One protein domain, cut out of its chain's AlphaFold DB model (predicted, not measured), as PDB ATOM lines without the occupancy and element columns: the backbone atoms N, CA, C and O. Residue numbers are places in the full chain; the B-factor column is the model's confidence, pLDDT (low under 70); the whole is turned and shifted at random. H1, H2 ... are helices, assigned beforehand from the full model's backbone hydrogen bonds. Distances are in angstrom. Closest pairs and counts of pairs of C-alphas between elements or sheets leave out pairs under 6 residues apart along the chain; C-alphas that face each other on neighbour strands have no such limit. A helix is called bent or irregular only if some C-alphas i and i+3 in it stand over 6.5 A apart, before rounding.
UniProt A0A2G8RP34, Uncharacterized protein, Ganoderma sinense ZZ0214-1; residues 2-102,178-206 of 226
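AT A GLANCE: This is residues 2 to 102 and 178 to 206 of the 226 residues of an uncharacterized protein of Ganoderma sinense ZZ0214-1 (UniProt A0A2G8RP34). A loose rod is built round the long helix H3, with the bent H1 along one side of it and H6 on the other. H4 and H5, side by side only in part and tilted to each other, make one end of the rod, and H2 with the unnamed stretch of residues 24 to 54 makes the other. The printed part has 130 residues with six named helices, H1 to H6 in chain order, and no named strand: all helix, mostly crossed in packing, with 1 of 5 touching pairs at a shallow tilt. The radius of gyration of the C-alphas is 19.7 A, and the spans are 71, 27 and 20 A.

HOW THE PARTS SIT: H3, residues 62 to 81, touches H1b, residues 16 to 23, at a steep tilt of 47 degrees, opposite ways; C-alphas 19 and 72 are closest, at 6.2 A. With residues 76 to 81 alone it touches H1a, residues 5 to 13, closest at C-alphas 7 and 80, 6.1 A. With residues 74 to 78 alone it touches H6, residues 190 to 197, closest at C-alphas 74 and 191, 6.4 A. H4, residues 86 to 100, touches H3 only at the corner, C-alphas 81 and 88 being closest at 5.2 A. With residues 87 to 91 alone H4 touches H1a at a shallow tilt of 16 degrees, opposite ways; C-alphas 6 and 87 are closest, at 5.1 A. H5, residues 178 to 187, touches H4, closest at C-alphas 92 and 180, 7.1 A. H2, residues 55 to 60, is close to H3 but not clearly touching, with C-alphas 58 and 65 closest at 7.0 A. In each helix and arm every O i to N i+4 pair is within hydrogen-bond range.

IN THESE COORDINATES: H3 measures 28.3 A, from C-alpha 62 at (170.367, 240.290, 216.400); H4 measures 21.4 A and H5 14.3 A. H1, residues 5 to 23, was assigned as one helix by its hydrogen bonds but is bent: C-alphas 13 and 16 are 7.2 A apart, and its arms stand at 58 degrees. H6 ends at C-alpha 197, (171.861, 222.786, 207.590).

THE WHOLE: C-alphas 41 and 102 are farthest apart, at 71.9 A. Residues 103 to 177 are not printed; C-alphas 102 and 178 are 17.7 A apart across the cut. The link from H1 to H2 is long. Residues 46, 102 and 202 to 206 have pLDDT under 70.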
ATOM      1  N   THR A   2     154.664 214.016 199.908       87.19
ATOM      2  CA  THR A   2     155.556 214.429 201.001       87.19
ATOM      3  C   THR A   2     155.073 213.787 202.296       87.19
ATOM      4  O   THR A   2     154.141 214.271 202.924       87.19
ATOM      5  N   TYR A   3     155.699 212.679 202.707       92.81
ATOM      6  CA  TYR A   3     155.368 211.986 203.965       92.81
ATOM      7  C   TYR A   3     155.453 212.896 205.197       92.81
ATOM      8  O   TYR A   3     154.783 212.632 206.185       92.81
ATOM      9  N   LEU A   4     156.246 213.967 205.124       94.25
ATOM     10  CA  LEU A   4     156.445 214.954 206.187       94.25
ATOM     11  C   LEU A   4     155.419 216.095 206.185       94.25
ATOM     12  O   LEU A   4     155.495 216.965 207.050       94.25
ATOM     13  N   GLU A   5     154.471 216.111 205.246       96.38
ATOM     14  CA  GLU A   5     153.452 217.164 205.156       96.38
ATOM     15  C   GLU A   5     152.713 217.400 206.490       96.38
ATOM     16  O   GLU A   5     152.643 218.560 206.894       96.38
ATOM     17  N   PRO A   6     152.310 216.372 207.269       97.31
ATOM     18  CA  PRO A   6     151.631 216.604 208.546       97.31
ATOM     19  C   PRO A   6     152.469 217.375 209.576       97.31
ATOM     20  O   PRO A   6     151.924 218.128 210.385       97.31
ATOM     21  N   ILE A   7     153.792 217.187 209.569       96.12
ATOM     22  CA  ILE A   7     154.714 217.930 210.441       96.12
ATOM     23  C   ILE A   7     154.887 219.353 209.905       96.12
ATOM     24  O   ILE A   7     154.794 220.304 210.675       96.12
ATOM     25  N   GLN A   8     155.075 219.517 208.593       96.06
ATOM     26  CA  GLN A   8     155.233 220.835 207.965       96.06
ATOM     27  C   GLN A   8     153.994 221.718 208.141       96.06
ATOM     28  O   GLN A   8     154.123 222.904 208.442       96.06
ATOM     29  N   ALA A   9     152.799 221.150 207.976       97.25
ATOM     30  CA  ALA A   9     151.540 221.856 208.173       97.25
ATOM     31  C   ALA A   9     151.387 222.309 209.630       97.25
ATOM     32  O   ALA A   9     151.156 223.489 209.881       97.25
ATOM     33  N   ALA A  10     151.606 221.402 210.589       97.38
ATOM     34  CA  ALA A  10     151.529 221.737 212.010       97.38
ATOM     35  C   ALA A  10     152.573 222.783 212.424       97.38
ATOM     36  O   ALA A  10     152.250 223.697 213.180       97.38
ATOM     37  N   TYR A  11     153.790 222.692 211.879       96.81
ATOM     38  CA  TYR A  11     154.828 223.695 212.085       96.81
ATOM     39  C   TYR A  11     154.363 225.066 211.598       96.81
ATOM     40  O   TYR A  11     154.394 226.014 212.368       96.81
ATOM     41  N   ARG A  12     153.860 225.185 210.364       96.50
ATOM     42  CA  ARG A  12     153.395 226.476 209.820       96.50
ATOM     43  C   ARG A  12     152.285 227.109 210.657       96.50
ATOM     44  O   ARG A  12     152.292 228.321 210.831       96.50
ATOM     45  N   THR A  13     151.364 226.306 211.189       97.12
ATOM     46  CA  THR A  13     150.290 226.803 212.061       97.12
ATOM     47  C   THR A  13     150.816 227.319 213.401       97.12
ATOM     48  O   THR A  13     150.283 228.287 213.928       97.12
ATOM     49  N   GLN A  14     151.848 226.684 213.961       96.94
ATOM     50  CA  GLN A  14     152.326 226.970 215.318       96.94
ATOM     51  C   GLN A  14     153.561 227.878 215.363       96.94
ATOM     52  O   GLN A  14     153.843 228.470 216.404       96.94
ATOM     53  N   ALA A  15     154.305 227.990 214.262       95.06
ATOM     54  CA  ALA A  15     155.600 228.660 214.224       95.06
ATOM     55  C   ALA A  15     155.488 230.130 214.616       95.06
ATOM     56  O   ALA A  15     156.273 230.578 215.440       95.06
ATOM     57  N   TYR A  16     154.495 230.855 214.089       94.06
ATOM     58  CA  TYR A  16     154.319 232.274 214.401       94.06
ATOM     59  C   TYR A  16     154.147 232.501 215.906       94.06
ATOM     60  O   TYR A  16     154.933 233.222 216.505       94.06
ATOM     61  N   GLN A  17     153.188 231.816 216.535       93.94
ATOM     62  CA  GLN A  17     152.891 232.003 217.955       93.94
ATOM     63  C   GLN A  17     154.040 231.542 218.869       93.94
ATOM     64  O   GLN A  17     154.331 232.192 219.871       93.94
ATOM     65  N   ASN A  18     154.729 230.444 218.535       92.94
ATOM     66  CA  ASN A  18     155.901 230.004 219.306       92.94
ATOM     67  C   ASN A  18     157.076 230.980 219.157       92.94
ATOM     68  O   ASN A  18     157.779 231.256 220.125       92.94
ATOM     69  N   MET A  19     157.278 231.535 217.960       92.75
ATOM     70  CA  MET A  19     158.322 232.529 217.723       92.75
ATOM     71  C   MET A  19     158.005 233.835 218.449       92.75
ATOM     72  O   MET A  19     158.870 234.375 219.131       92.75
ATOM     73  N   GLU A  20     156.763 234.308 218.341       91.06
ATOM     74  CA  GLU A  20     156.279 235.504 219.023       91.06
ATOM     75  C   GLU A  20     156.491 235.371 220.523       91.06
ATOM     76  O   GLU A  20     157.196 236.198 221.081       91.06
ATOM     77  N   THR A  21     155.999 234.295 221.144       90.38
ATOM     78  CA  THR A  21     156.156 234.070 222.590       90.38
ATOM     79  C   THR A  21     157.616 233.900 223.014       90.38
ATOM     80  O   THR A  21     158.015 234.381 224.076       90.38
ATOM     81  N   GLY A  22     158.432 233.247 222.179       89.50
ATOM     82  CA  GLY A  22     159.865 233.065 222.404       89.50
ATOM     83  C   GLY A  22     160.673 234.364 222.355       89.50
ATOM     84  O   GLY A  22     161.635 234.507 223.109       89.50
ATOM     85  N   ILE A  23     160.293 235.298 221.483       89.75
ATOM     86  CA  ILE A  23     160.950 236.604 221.321       89.75
ATOM     87  C   ILE A  23     160.386 237.611 222.341       89.75
ATOM     88  O   ILE A  23     161.149 238.273 223.049       89.75
ATOM     89  N   PHE A  24     159.060 237.671 222.466       86.88
ATOM     90  CA  PHE A  24     158.287 238.590 223.302       86.88
ATOM     91  C   PHE A  24     157.327 237.788 224.199       86.88
ATOM     92  O   PHE A  24     156.541 237.011 223.672       86.88
ATOM     93  N   PRO A  25     157.269 237.946 225.534       79.38
ATOM     94  CA  PRO A  25     157.950 238.880 226.434       79.38
ATOM     95  C   PRO A  25     159.212 238.285 227.082       79.38
ATOM     96  O   PRO A  25     159.702 238.819 228.073       79.38
ATOM     97  N   LEU A  26     159.683 237.131 226.596       74.88
ATOM     98  CA  LEU A  26     160.764 236.373 227.229       74.88
ATOM     99  C   LEU A  26     162.112 237.099 227.195       74.88
ATOM    100  O   LEU A  26     162.914 236.918 228.111       74.88
ATOM    101  N   HIS A  27     162.371 237.884 226.148       80.06
ATOM    102  CA  HIS A  27     163.646 238.580 226.010       80.06
ATOM    103  C   HIS A  27     163.505 240.039 225.597       80.06
ATOM    104  O   HIS A  27     164.115 240.909 226.208       80.06
ATOM    105  N   PHE A  28     162.688 240.312 224.584       86.06
ATOM    106  CA  PHE A  28     162.427 241.668 224.132       86.06
ATOM    107  C   PHE A  28     161.126 242.171 224.763       86.06
ATOM    108  O   PHE A  28     160.075 241.536 224.645       86.06
ATOM    109  N   HIS A  29     161.185 243.314 225.445       83.56
ATOM    110  CA  HIS A  29     160.018 243.932 226.080       83.56
ATOM    111  C   HIS A  29     159.529 245.131 225.270       83.56
ATOM    112  O   HIS A  29     160.313 246.021 224.973       83.56
ATOM    113  N   GLY A  30     158.237 245.210 224.939       76.94
ATOM    114  CA  GLY A  30     157.718 246.268 224.053       76.94
ATOM    115  C   GLY A  30     158.085 247.705 224.467       76.94
ATOM    116  O   GLY A  30     158.359 248.531 223.604       76.94
ATOM    117  N   LYS A  31     158.160 248.000 225.773       77.44
ATOM    118  CA  LYS A  31     158.672 249.275 226.308       77.44
ATOM    119  C   LYS A  31     159.898 249.032 227.192       77.44
ATOM    120  O   LYS A  31     159.962 248.008 227.870       77.44
ATOM    121  N   CYS A  32     160.819 250.000 227.225       78.94
ATOM    122  CA  CYS A  32     161.986 250.033 228.115       78.94
ATOM    123  C   CYS A  32     161.580 250.301 229.574       78.94
ATOM    124  O   CYS A  32     161.910 251.345 230.124       78.94
ATOM    125  N   LEU A  33     160.808 249.404 230.187       81.31
ATOM    126  CA  LEU A  33     160.327 249.572 231.557       81.31
ATOM    127  C   LEU A  33     160.992 248.558 232.483       81.31
ATOM    128  O   LEU A  33     161.098 247.374 232.160       81.31
ATOM    129  N   ASP A  34     161.418 249.026 233.648       80.88
ATOM    130  CA  ASP A  34     161.847 248.178 234.747       80.88
ATOM    131  C   ASP A  34     160.655 247.411 235.362       80.88
ATOM    132  O   ASP A  34     159.497 247.536 234.949       80.88
ATOM    133  N   LYS A  35     160.921 246.616 236.405       83.06
ATOM    134  CA  LYS A  35     159.884 245.850 237.122       83.06
ATOM    135  C   LYS A  35     158.801 246.731 237.766       83.06
ATOM    136  O   LYS A  35     157.743 246.214 238.110       83.06
ATOM    137  N   ASN A  36     159.067 248.025 237.939       84.25
ATOM    138  CA  ASN A  36     158.170 249.004 238.547       84.25
ATOM    139  C   ASN A  36     157.413 249.831 237.494       84.25
ATOM    140  O   ASN A  36     156.633 250.712 237.859       84.25
ATOM    141  N   GLY A  37     157.631 249.570 236.201       84.06
ATOM    142  CA  GLY A  37     157.021 250.334 235.117       84.06
ATOM    143  C   GLY A  37     157.712 251.669 234.826       84.06
ATOM    144  O   GLY A  37     157.091 252.519 234.189       84.06
ATOM    145  N   GLN A  38     158.951 251.878 235.285       84.50
ATOM    146  CA  GLN A  38     159.729 253.102 235.060       84.50
ATOM    147  C   GLN A  38     160.841 252.886 234.034       84.50
ATOM    148  O   GLN A  38     161.425 251.809 233.953       84.50
ATOM    149  N   GLU A  39     161.153 253.922 233.258       83.19
ATOM    150  CA  GLU A  39     162.276 253.894 232.320       83.19
ATOM    151  C   GLU A  39     163.594 254.133 233.073       83.19
ATOM    152  O   GLU A  39     163.761 255.188 233.695       83.19
ATOM    153  N   PRO A  40     164.529 253.166 233.084       81.81
ATOM    154  CA  PRO A  40     165.776 253.323 233.814       81.81
ATOM    155  C   PRO A  40     166.706 254.307 233.097       81.81
ATOM    156  O   PRO A  40     166.671 254.468 231.875       81.81
ATOM    157  N   ALA A  41     167.584 254.951 233.868       82.38
ATOM    158  CA  ALA A  41     168.541 255.912 233.334       82.38
ATOM    159  C   ALA A  41     169.403 255.285 232.222       82.38
ATOM    160  O   ALA A  41     169.989 254.217 232.401       82.38
ATOM    161  N   GLY A  42     169.489 255.972 231.080       80.38
ATOM    162  CA  GLY A  42     170.269 255.532 229.924       80.38
ATOM    163  C   GLY A  42     169.487 254.735 228.877       80.38
ATOM    164  O   GLY A  42     170.010 254.564 227.782       80.38
ATOM    165  N   CYS A  43     168.248 254.302 229.131       78.25
ATOM    166  CA  CYS A  43     167.369 253.877 228.033       78.25
ATOM    167  C   CYS A  43     166.896 255.114 227.227       78.25
ATOM    168  O   CYS A  43     166.851 256.216 227.783       78.25
ATOM    169  N   PRO A  44     166.627 254.984 225.910       74.56
ATOM    170  CA  PRO A  44     166.531 253.755 225.112       74.56
ATOM    171  C   PRO A  44     167.847 253.313 224.427       74.56
ATOM    172  O   PRO A  44     167.802 252.718 223.351       74.56
ATOM    173  N   ASN A  45     169.026 253.598 225.000       77.12
ATOM    174  CA  ASN A  45     170.293 253.049 224.492       77.12
ATOM    175  C   ASN A  45     170.251 251.502 224.515       77.12
ATOM    176  O   ASN A  45     169.859 250.952 225.546       77.12
ATOM    177  N   PRO A  46     170.655 250.784 223.446       69.88
ATOM    178  CA  PRO A  46     170.732 249.317 223.441       69.88
ATOM    179  C   PRO A  46     171.545 248.706 224.591       69.88
ATOM    180  O   PRO A  46     171.253 247.586 224.995       69.88
ATOM    181  N   ASP A  47     172.511 249.438 225.150       78.75
ATOM    182  CA  ASP A  47     173.317 248.977 226.290       78.75
ATOM    183  C   ASP A  47     172.635 249.194 227.657       78.75
ATOM    184  O   ASP A  47     173.261 249.016 228.708       78.75
ATOM    185  N   CYS A  48     171.368 249.627 227.688       77.12
ATOM    186  CA  CYS A  48     170.674 249.855 228.948       77.12
ATOM    187  C   CYS A  48     170.341 248.530 229.676       77.12
ATOM    188  O   CYS A  48     170.267 247.470 229.054       77.12
ATOM    189  N   PRO A  49     170.136 248.541 231.012       79.69
ATOM    190  CA  PRO A  49     169.968 247.311 231.802       79.69
ATOM    191  C   PRO A  49     168.735 246.468 231.438       79.69
ATOM    192  O   PRO A  49     168.611 245.330 231.895       79.69
ATOM    193  N   VAL A  50     167.799 247.036 230.674       80.31
ATOM    194  CA  VAL A  50     166.550 246.402 230.248       80.31
ATOM    195  C   VAL A  50     166.582 246.231 228.733       80.31
ATOM    196  O   VAL A  50     166.751 247.202 228.004       80.31
ATOM    197  N   VAL A  51     166.366 245.005 228.250       79.19
ATOM    198  CA  VAL A  51     166.305 244.734 226.808       79.19
ATOM    199  C   VAL A  51     164.941 245.150 226.266       79.19
ATOM    200  O   VAL A  51     163.920 244.481 226.454       79.19
ATOM    201  N   CYS A  52     164.924 246.281 225.571       83.50
ATOM    202  CA  CYS A  52     163.726 246.776 224.909       83.50
ATOM    203  C   CYS A  52     163.501 246.052 223.577       83.50
ATOM    204  O   CYS A  52     164.448 245.665 222.902       83.50
ATOM    205  N   GLY A  53     162.251 245.922 223.156       83.00
ATOM    206  CA  GLY A  53     161.816 245.390 221.866       83.00
ATOM    207  C   GLY A  53     161.716 246.458 220.786       83.00
ATOM    208  O   GLY A  53     160.948 246.295 219.845       83.00
ATOM    209  N   THR A  54     162.456 247.560 220.931       86.94
ATOM    210  CA  THR A  54     162.571 248.563 219.872       86.94
ATOM    211  C   THR A  54     163.347 247.974 218.689       86.94
ATOM    212  O   THR A  54     164.257 247.161 218.899       86.94
ATOM    213  N   PRO A  55     163.059 248.408 217.450       88.75
ATOM    214  CA  PRO A  55     163.797 247.971 216.268       88.75
ATOM    215  C   PRO A  55     165.323 248.057 216.417       88.75
ATOM    216  O   PRO A  55     166.037 247.095 216.133       88.75
ATOM    217  N   GLY A  56     165.831 249.176 216.945       87.44
ATOM    218  CA  GLY A  56     167.265 249.374 217.170       87.44
ATOM    219  C   GLY A  56     167.876 248.362 218.145       87.44
ATOM    220  O   GLY A  56     168.940 247.810 217.871       87.44
ATOM    221  N   SER A  57     167.179 248.054 219.243       87.81
ATOM    222  CA  SER A  57     167.615 247.045 220.216       87.81
ATOM    223  C   SER A  57     167.601 245.634 219.616       87.81
ATOM    224  O   SER A  57     168.565 244.884 219.760       87.81
ATOM    225  N   MET A  58     166.567 245.280 218.847       89.31
ATOM    226  CA  MET A  58     166.510 243.988 218.151       89.31
ATOM    227  C   MET A  58     167.650 243.809 217.139       89.31
ATOM    228  O   MET A  58     168.188 242.708 217.009       89.31
ATOM    229  N   VAL A  59     168.049 244.878 216.442       91.31
ATOM    230  CA  VAL A  59     169.217 244.865 215.547       91.31
ATOM    231  C   VAL A  59     170.526 244.746 216.323       91.31
ATOM    232  O   VAL A  59     171.404 243.985 215.906       91.31
ATOM    233  N   HIS A  60     170.659 245.461 217.442       89.12
ATOM    234  CA  HIS A  60     171.837 245.374 218.305       89.12
ATOM    235  C   HIS A  60     172.019 243.946 218.850       89.12
ATOM    236  O   HIS A  60     173.098 243.368 218.732       89.12
ATOM    237  N   PHE A  61     170.940 243.321 219.327       89.19
ATOM    238  CA  PHE A  61     170.927 241.946 219.838       89.19
ATOM    239  C   PHE A  61     170.570 240.891 218.777       89.19
ATOM    240  O   PHE A  61     170.092 239.802 219.109       89.19
ATOM    241  N   TYR A  62     170.811 241.166 217.491       89.12
ATOM    242  CA  TYR A  62     170.367 240.290 216.400       89.12
ATOM    243  C   TYR A  62     170.899 238.856 216.511       89.12
ATOM    244  O   TYR A  62     170.200 237.885 216.222       89.12
ATOM    245  N   SER A  63     172.136 238.700 216.977       87.25
ATOM    246  CA  SER A  63     172.751 237.393 217.195       87.25
ATOM    247  C   SER A  63     171.942 236.523 218.167       87.25
ATOM    248  O   SER A  63     171.765 235.326 217.937       87.25
ATOM    249  N   LEU A  64     171.395 237.147 219.213       87.31
ATOM    250  CA  LEU A  64     170.537 236.500 220.196       87.31
ATOM    251  C   LEU A  64     169.126 236.268 219.652       87.31
ATOM    252  O   LEU A  64     168.572 235.191 219.860       87.31
ATOM    253  N   LEU A  65     168.576 237.220 218.892       89.00
ATOM    254  CA  LEU A  65     167.311 237.037 218.173       89.00
ATOM    255  C   LEU A  65     167.364 235.794 217.267       89.00
ATOM    256  O   LEU A  65     166.469 234.950 217.312       89.00
ATOM    257  N   ARG A  66     168.453 235.632 216.504       88.94
ATOM    258  CA  ARG A  66     168.705 234.448 215.670       88.94
ATOM    259  C   ARG A  66     168.772 233.169 216.503       88.94
ATOM    260  O   ARG A  66     168.176 232.163 216.122       88.94
ATOM    261  N   PHE A  67     169.474 233.198 217.635       87.56
ATOM    262  CA  PHE A  67     169.571 232.045 218.532       87.56
ATOM    263  C   PHE A  67     168.203 231.635 219.100       87.56
ATOM    264  O   PHE A  67     167.863 230.452 219.083       87.56
ATOM    265  N   ILE A  68     167.393 232.603 219.542       89.06
ATOM    266  CA  ILE A  68     166.023 232.364 220.014       89.06
ATOM    267  C   ILE A  68     165.197 231.718 218.901       89.06
ATOM    268  O   ILE A  68     164.587 230.672 219.129       89.06
ATOM    269  N   ALA A  69     165.225 232.284 217.692       90.31
ATOM    270  CA  ALA A  69     164.452 231.771 216.565       90.31
ATOM    271  C   ALA A  69     164.828 230.326 216.197       90.31
ATOM    272  O   ALA A  69     163.952 229.480 215.986       90.31
ATOM    273  N   PHE A  70     166.127 230.019 216.177       89.75
ATOM    274  CA  PHE A  70     166.613 228.659 215.961       89.75
ATOM    275  C   PHE A  70     166.109 227.702 217.042       89.75
ATOM    276  O   PHE A  70     165.580 226.635 216.726       89.75
ATOM    277  N   ASN A  71     166.240 228.084 218.314       90.31
ATOM    278  CA  ASN A  71     165.882 227.204 219.418       90.31
ATOM    279  C   ASN A  71     164.369 226.936 219.475       90.31
ATOM    280  O   ASN A  71     163.953 225.796 219.673       90.31
ATOM    281  N   GLN A  72     163.546 227.959 219.220       92.31
ATOM    282  CA  GLN A  72     162.092 227.801 219.104       92.31
ATOM    283  C   GLN A  72     161.716 226.876 217.945       92.31
ATOM    284  O   GLN A  72     160.907 225.962 218.108       92.31
ATOM    285  N   THR A  73     162.353 227.060 216.786       92.81
ATOM    286  CA  THR A  73     162.143 226.203 215.612       92.81
ATOM    287  C   THR A  73     162.480 224.747 215.919       92.81
ATOM    288  O   THR A  73     161.690 223.848 215.620       92.81
ATOM    289  N   TYR A  74     163.634 224.509 216.543       92.38
ATOM    290  CA  TYR A  74     164.077 223.176 216.934       92.38
ATOM    291  C   TYR A  74     163.097 222.515 217.908       92.38
ATOM    292  O   TYR A  74     162.608 221.425 217.609       92.38
ATOM    293  N   HIS A  75     162.776 223.164 219.030       94.12
ATOM    294  CA  HIS A  75     161.894 222.584 220.043       94.12
ATOM    295  C   HIS A  75     160.482 222.332 219.509       94.12
ATOM    296  O   HIS A  75     159.878 221.297 219.809       94.12
ATOM    297  N   LEU A  76     159.970 223.221 218.654       96.31
ATOM    298  CA  LEU A  76     158.693 222.996 217.992       96.31
ATOM    299  C   LEU A  76     158.759 221.761 217.085       96.31
ATOM    300  O   LEU A  76     157.922 220.869 217.216       96.31
ATOM    301  N   LEU A  77     159.758 221.658 216.206       95.81
ATOM    302  CA  LEU A  77     159.905 220.498 215.318       95.81
ATOM    303  C   LEU A  77     160.113 219.191 216.090       95.81
ATOM    304  O   LEU A  77     159.526 218.176 215.721       95.81
ATOM    305  N   GLU A  78     160.892 219.218 217.168       95.62
ATOM    306  CA  GLU A  78     161.091 218.081 218.066       95.62
ATOM    307  C   GLU A  78     159.767 217.631 218.692       95.62
ATOM    308  O   GLU A  78     159.432 216.448 218.622       95.62
ATOM    309  N   SER A  79     158.967 218.561 219.217       96.81
ATOM    310  CA  SER A  79     157.657 218.241 219.802       96.81
ATOM    311  C   SER A  79     156.667 217.686 218.767       96.81
ATOM    312  O   SER A  79     155.948 216.720 219.030       96.81
ATOM    313  N   LEU A  80     156.667 218.236 217.548       97.06
ATOM    314  CA  LEU A  80     155.809 217.787 216.452       97.06
ATOM    315  C   LEU A  80     156.244 216.430 215.896       97.06
ATOM    316  O   LEU A  80     155.403 215.670 215.416       97.06
ATOM    317  N   ALA A  81     157.532 216.111 215.967       96.44
ATOM    318  CA  ALA A  81     158.090 214.835 215.541       96.44
ATOM    319  C   ALA A  81     158.206 213.812 216.685       96.44
ATOM    320  O   ALA A  81     158.636 212.680 216.451       96.44
ATOM    321  N   ALA A  82     157.820 214.175 217.909       95.88
ATOM    322  CA  ALA A  82     157.858 213.276 219.049       95.88
ATOM    323  C   ALA A  82     156.827 212.141 218.889       95.88
ATOM    324  O   ALA A  82     155.685 212.389 218.482       95.88
ATOM    325  N   PRO A  83     157.179 210.889 219.241       94.94
ATOM    326  CA  PRO A  83     156.227 209.787 219.233       94.94
ATOM    327  C   PRO A  83     154.988 210.100 220.078       94.94
ATOM    328  O   PRO A  83     155.106 210.521 221.224       94.94
ATOM    329  N   GLY A  84     153.804 209.855 219.518       93.62
ATOM    330  CA  GLY A  84     152.525 210.156 220.164       93.62
ATOM    331  C   GLY A  84     151.939 211.518 219.787       93.62
ATOM    332  O   GLY A  84     150.739 211.713 219.985       93.62
ATOM    333  N   SER A  85     152.714 212.419 219.171       97.00
ATOM    334  CA  SER A  85     152.164 213.671 218.651       97.00
ATOM    335  C   SER A  85     151.164 213.400 217.506       97.00
ATOM    336  O   SER A  85     151.319 212.432 216.746       97.00
ATOM    337  N   PRO A  86     150.137 214.254 217.317       97.38
ATOM    338  CA  PRO A  86     149.183 214.089 216.221       97.38
ATOM    339  C   PRO A  86     149.852 214.058 214.841       97.38
ATOM    340  O   PRO A  86     149.475 213.252 213.985       97.38
ATOM    341  N   SER A  87     150.864 214.903 214.625       97.00
ATOM    342  CA  SER A  87     151.602 214.968 213.362       97.00
ATOM    343  C   SER A  87     152.456 213.724 213.144       97.00
ATOM    344  O   SER A  87     152.376 213.131 212.068       97.00
ATOM    345  N   TYR A  88     153.191 213.266 214.161       97.00
ATOM    346  CA  TYR A  88     153.980 212.036 214.088       97.00
ATOM    347  C   TYR A  88     153.105 210.830 213.736       97.00
ATOM    348  O   TYR A  88     153.433 210.076 212.823       97.00
ATOM    349  N   ASN A  89     151.954 210.674 214.398       96.94
ATOM    350  CA  ASN A  89     151.058 209.535 214.168       96.94
ATOM    351  C   ASN A  89     150.528 209.497 212.723       96.94
ATOM    352  O   ASN A  89     150.388 208.422 212.128       96.94
ATOM    353  N   ARG A  90     150.272 210.671 212.126       96.62
ATOM    354  CA  ARG A  90     149.897 210.782 210.707       96.62
ATOM    355  C   ARG A  90     151.050 210.373 209.793       96.62
ATOM    356  O   ARG A  90     150.827 209.569 208.890       96.62
ATOM    357  N   VAL A  91     152.266 210.865 210.044       96.69
ATOM    358  CA  VAL A  91     153.463 210.464 209.281       96.69
ATOM    359  C   VAL A  91     153.678 208.954 209.379       96.69
ATOM    360  O   VAL A  91     153.820 208.292 208.351       96.69
ATOM    361  N   GLU A  92     153.626 208.389 210.587       95.44
ATOM    362  CA  GLU A  92     153.780 206.952 210.814       95.44
ATOM    363  C   GLU A  92     152.747 206.154 210.007       95.44
ATOM    364  O   GLU A  92     153.106 205.220 209.293       95.44
ATOM    365  N   THR A  93     151.478 206.566 210.033       94.88
ATOM    366  CA  THR A  93     150.406 205.911 209.269       94.88
ATOM    367  C   THR A  93     150.671 205.949 207.762       94.88
ATOM    368  O   THR A  93     150.511 204.934 207.077       94.88
ATOM    369  N   LEU A  94     151.101 207.096 207.228       94.75
ATOM    370  CA  LEU A  94     151.406 207.256 205.802       94.75
ATOM    371  C   LEU A  94     152.601 206.396 205.373       94.75
ATOM    372  O   LEU A  94     152.546 205.740 204.329       94.75
ATOM    373  N   VAL A  95     153.659 206.363 206.187       93.62
ATOM    374  CA  VAL A  95     154.860 205.553 205.936       93.62
ATOM    375  C   VAL A  95     154.529 204.062 206.015       93.62
ATOM    376  O   VAL A  95     154.909 203.298 205.125       93.62
ATOM    377  N   LEU A  96     153.760 203.635 207.020       92.94
ATOM    378  CA  LEU A  96     153.327 202.244 207.152       92.94
ATOM    379  C   LEU A  96     152.458 201.809 205.971       92.94
ATOM    380  O   LEU A  96     152.735 200.767 205.369       92.94
ATOM    381  N   LYS A  97     151.480 202.631 205.572       91.50
ATOM    382  CA  LYS A  97     150.637 202.372 204.396       91.50
ATOM    383  C   LYS A  97     151.476 202.220 203.127       91.50
ATOM    384  O   LYS A  97     151.258 201.287 202.354       91.50
ATOM    385  N   ALA A  98     152.468 203.087 202.927       89.75
ATOM    386  CA  ALA A  98     153.375 202.992 201.787       89.75
ATOM    387  C   ALA A  98     154.253 201.732 201.840       89.75
ATOM    388  O   ALA A  98     154.408 201.054 200.830       89.75
ATOM    389  N   SER A  99     154.762 201.358 203.017       88.00
ATOM    390  CA  SER A  99     155.599 200.159 203.180       88.00
ATOM    391  C   SER A  99     154.854 198.848 202.882       88.00
ATOM    392  O   SER A  99     155.457 197.868 202.433       88.00
ATOM    393  N   GLN A 100     153.541 198.833 203.121       85.62
ATOM    394  CA  GLN A 100     152.657 197.687 202.895       85.62
ATOM    395  C   GLN A 100     152.053 197.676 201.486       85.62
ATOM    396  O   GLN A 100     151.499 196.660 201.063       85.62
ATOM    397  N   SER A 101     152.172 198.784 200.751       79.25
ATOM    398  CA  SER A 101     151.666 198.890 199.388       79.25
ATOM    399  C   SER A 101     152.443 197.932 198.477       79.25
ATOM    400  O   SER A 101     153.677 197.960 198.460       79.25
ATOM    401  N   PRO A 102     151.761 197.055 197.725       69.38
ATOM    402  CA  PRO A 102     152.437 196.173 196.790       69.38
ATOM    403  C   PRO A 102     153.157 196.982 195.699       69.38
ATOM    404  O   PRO A 102     152.604 197.987 195.249       69.38
ATOM    405  N   ASP A 178     160.240 197.266 212.454       91.38
ATOM    406  CA  ASP A 178     161.485 197.781 211.872       91.38
ATOM    407  C   ASP A 178     161.269 199.163 211.227       91.38
ATOM    408  O   ASP A 178     162.052 200.088 211.444       91.38
ATOM    409  N   VAL A 179     160.161 199.348 210.494       92.94
ATOM    410  CA  VAL A 179     159.807 200.644 209.882       92.94
ATOM    411  C   VAL A 179     159.527 201.712 210.942       92.94
ATOM    412  O   VAL A 179     160.001 202.839 210.805       92.94
ATOM    413  N   ARG A 180     158.800 201.375 212.014       93.31
ATOM    414  CA  ARG A 180     158.551 202.303 213.131       93.31
ATOM    415  C   ARG A 180     159.841 202.719 213.832       93.31
ATOM    416  O   ARG A 180     160.035 203.902 214.103       93.31
ATOM    417  N   ALA A 181     160.718 201.755 214.110       93.12
ATOM    418  CA  ALA A 181     162.011 202.014 214.732       93.12
ATOM    419  C   ALA A 181     162.884 202.917 213.847       93.12
ATOM    420  O   ALA A 181     163.447 203.895 214.340       93.12
ATOM    421  N   GLY A 182     162.926 202.646 212.538       93.50
ATOM    422  CA  GLY A 182     163.633 203.478 211.565       93.50
ATOM    423  C   GLY A 182     163.086 204.904 211.493       93.50
ATOM    424  O   GLY A 182     163.857 205.857 211.576       93.50
ATOM    425  N   LEU A 183     161.761 205.072 211.416       94.00
ATOM    426  CA  LEU A 183     161.131 206.397 211.396       94.00
ATOM    427  C   LEU A 183     161.467 207.201 212.657       94.00
ATOM    428  O   LEU A 183     161.861 208.362 212.557       94.00
ATOM    429  N   ARG A 184     161.356 206.574 213.834       93.75
ATOM    430  CA  ARG A 184     161.723 207.206 215.107       93.75
ATOM    431  C   ARG A 184     163.188 207.637 215.105       93.75
ATOM    432  O   ARG A 184     163.477 208.767 215.479       93.75
ATOM    433  N   SER A 185     164.088 206.760 214.665       94.25
ATOM    434  CA  SER A 185     165.522 207.053 214.612       94.25
ATOM    435  C   SER A 185     165.838 208.241 213.698       94.25
ATOM    436  O   SER A 185     166.645 209.087 214.070       94.25
ATOM    437  N   ILE A 186     165.174 208.350 212.543       93.81
ATOM    438  CA  ILE A 186     165.353 209.476 211.613       93.81
ATOM    439  C   ILE A 186     164.831 210.775 212.231       93.81
ATOM    440  O   ILE A 186     165.514 211.795 212.209       93.81
ATOM    441  N   LEU A 187     163.629 210.753 212.809       93.38
ATOM    442  CA  LEU A 187     163.016 211.958 213.370       93.38
ATOM    443  C   LEU A 187     163.724 212.452 214.642       93.38
ATOM    444  O   LEU A 187     163.746 213.650 214.901       93.38
ATOM    445  N   GLN A 188     164.393 211.573 215.387       93.31
ATOM    446  CA  GLN A 188     165.259 211.974 216.502       93.31
ATOM    447  C   GLN A 188     166.511 212.747 216.053       93.31
ATOM    448  O   GLN A 188     167.120 213.445 216.862       93.31
ATOM    449  N   GLN A 189     166.887 212.683 214.772       93.12
ATOM    450  CA  GLN A 189     168.056 213.392 214.234       93.12
ATOM    451  C   GLN A 189     167.759 214.843 213.830       93.12
ATOM    452  O   GLN A 189     168.666 215.528 213.363       93.12
ATOM    453  N   ILE A 190     166.529 215.343 214.025       90.69
ATOM    454  CA  ILE A 190     166.124 216.703 213.618       90.69
ATOM    455  C   ILE A 190     167.114 217.767 214.094       90.69
ATOM    456  O   ILE A 190     167.490 218.630 213.305       90.69
ATOM    457  N   ARG A 191     167.586 217.690 215.345       88.44
ATOM    458  CA  ARG A 191     168.557 218.660 215.869       88.44
ATOM    459  C   ARG A 191     169.853 218.661 215.068       88.44
ATOM    460  O   ARG A 191     170.316 219.717 214.657       88.44
ATOM    461  N   ALA A 192     170.431 217.481 214.858       89.25
ATOM    462  CA  ALA A 192     171.689 217.333 214.138       89.25
ATOM    463  C   ALA A 192     171.554 217.826 212.691       89.25
ATOM    464  O   ALA A 192     172.414 218.556 212.213       89.25
ATOM    465  N   LEU A 193     170.437 217.497 212.033       90.25
ATOM    466  CA  LEU A 193     170.151 217.940 210.669       90.25
ATOM    467  C   LEU A 193     169.951 219.458 210.576       90.25
ATOM    468  O   LEU A 193     170.455 220.071 209.642       90.25
ATOM    469  N   LEU A 194     169.257 220.074 211.540       87.88
ATOM    470  CA  LEU A 194     169.095 221.530 211.601       87.88
ATOM    471  C   LEU A 194     170.434 222.237 211.821       87.88
ATOM    472  O   LEU A 194     170.732 223.203 211.129       87.88
ATOM    473  N   LEU A 195     171.255 221.746 212.749       87.31
ATOM    474  CA  LEU A 195     172.587 222.298 213.008       87.31
ATOM    475  C   LEU A 195     173.492 222.198 211.781       87.31
ATOM    476  O   LEU A 195     174.126 223.180 211.395       87.31
ATOM    477  N   GLN A 196     173.490 221.033 211.133       87.44
ATOM    478  CA  GLN A 196     174.224 220.809 209.894       87.44
ATOM    479  C   GLN A 196     173.746 221.745 208.778       87.44
ATOM    480  O   GLN A 196     174.573 222.328 208.088       87.44
ATOM    481  N   ALA A 197     172.431 221.905 208.609       87.12
ATOM    482  CA  ALA A 197     171.861 222.786 207.590       87.12
ATOM    483  C   ALA A 197     172.150 224.271 207.857       87.12
ATOM    484  O   ALA A 197     172.250 225.047 206.914       87.12
ATOM    485  N   CYS A 198     172.280 224.657 209.126       85.50
ATOM    486  CA  CYS A 198     172.551 226.032 209.531       85.50
ATOM    487  C   CYS A 198     174.042 226.363 209.688       85.50
ATOM    488  O   CYS A 198     174.363 227.498 210.044       85.50
ATOM    489  N   GLY A 199     174.938 225.407 209.435       80.88
ATOM    490  CA  GLY A 199     176.379 225.646 209.383       80.88
ATOM    491  C   GLY A 199     177.059 225.844 210.738       80.88
ATOM    492  O   GLY A 199     178.127 226.453 210.792       80.88
ATOM    493  N   GLY A 200     176.492 225.363 211.851       76.50
ATOM    494  CA  GLY A 200     177.218 225.463 213.117       76.50
ATOM    495  C   GLY A 200     176.702 224.627 214.280       76.50
ATOM    496  O   GLY A 200     175.918 223.700 214.116       76.50
ATOM    497  N   ASN A 201     177.261 224.887 215.464       71.06
ATOM    498  CA  ASN A 201     177.171 224.000 216.628       71.06
ATOM    499  C   ASN A 201     175.940 224.271 217.515       71.06
ATOM    500  O   ASN A 201     175.589 223.427 218.339       71.06
ATOM    501  N   GLY A 202     175.275 225.425 217.359       63.84
ATOM    502  CA  GLY A 202     174.149 225.857 218.197       63.84
ATOM    503  C   GLY A 202     174.463 225.942 219.696       63.84
ATOM    504  O   GLY A 202     173.536 225.968 220.506       63.84
ATOM    505  N   VAL A 203     175.747 225.941 220.066       63.47
ATOM    506  CA  VAL A 203     176.226 226.032 221.455       63.47
ATOM    507  C   VAL A 203     176.535 227.484 221.811       63.47
ATOM    508  O   VAL A 203     176.254 227.927 222.924       63.47
ATOM    509  N   ASP A 204     177.033 228.254 220.844       62.72
ATOM    510  CA  ASP A 204     177.410 229.645 221.057       62.72
ATOM    511  C   ASP A 204     176.231 230.575 220.751       62.72
ATOM    512  O   ASP A 204     175.735 230.626 219.622       62.72
ATOM    513  N   LYS A 205     175.797 231.335 221.768       60.28
ATOM    514  CA  LYS A 205     174.625 232.241 221.743       60.28
ATOM    515  C   LYS A 205     174.638 233.278 220.619       60.28
ATOM    516  O   LYS A 205     173.631 233.952 220.425       60.28
ATOM    517  N   THR A 206     175.761 233.468 219.929       58.00
ATOM    518  CA  THR A 206     175.935 234.619 219.048       58.00
ATOM    519  C   THR A 206     176.337 234.301 217.613       58.00
ATOM    520  O   THR A 206     175.866 235.015 216.734       58.00
TER     521      THR A 206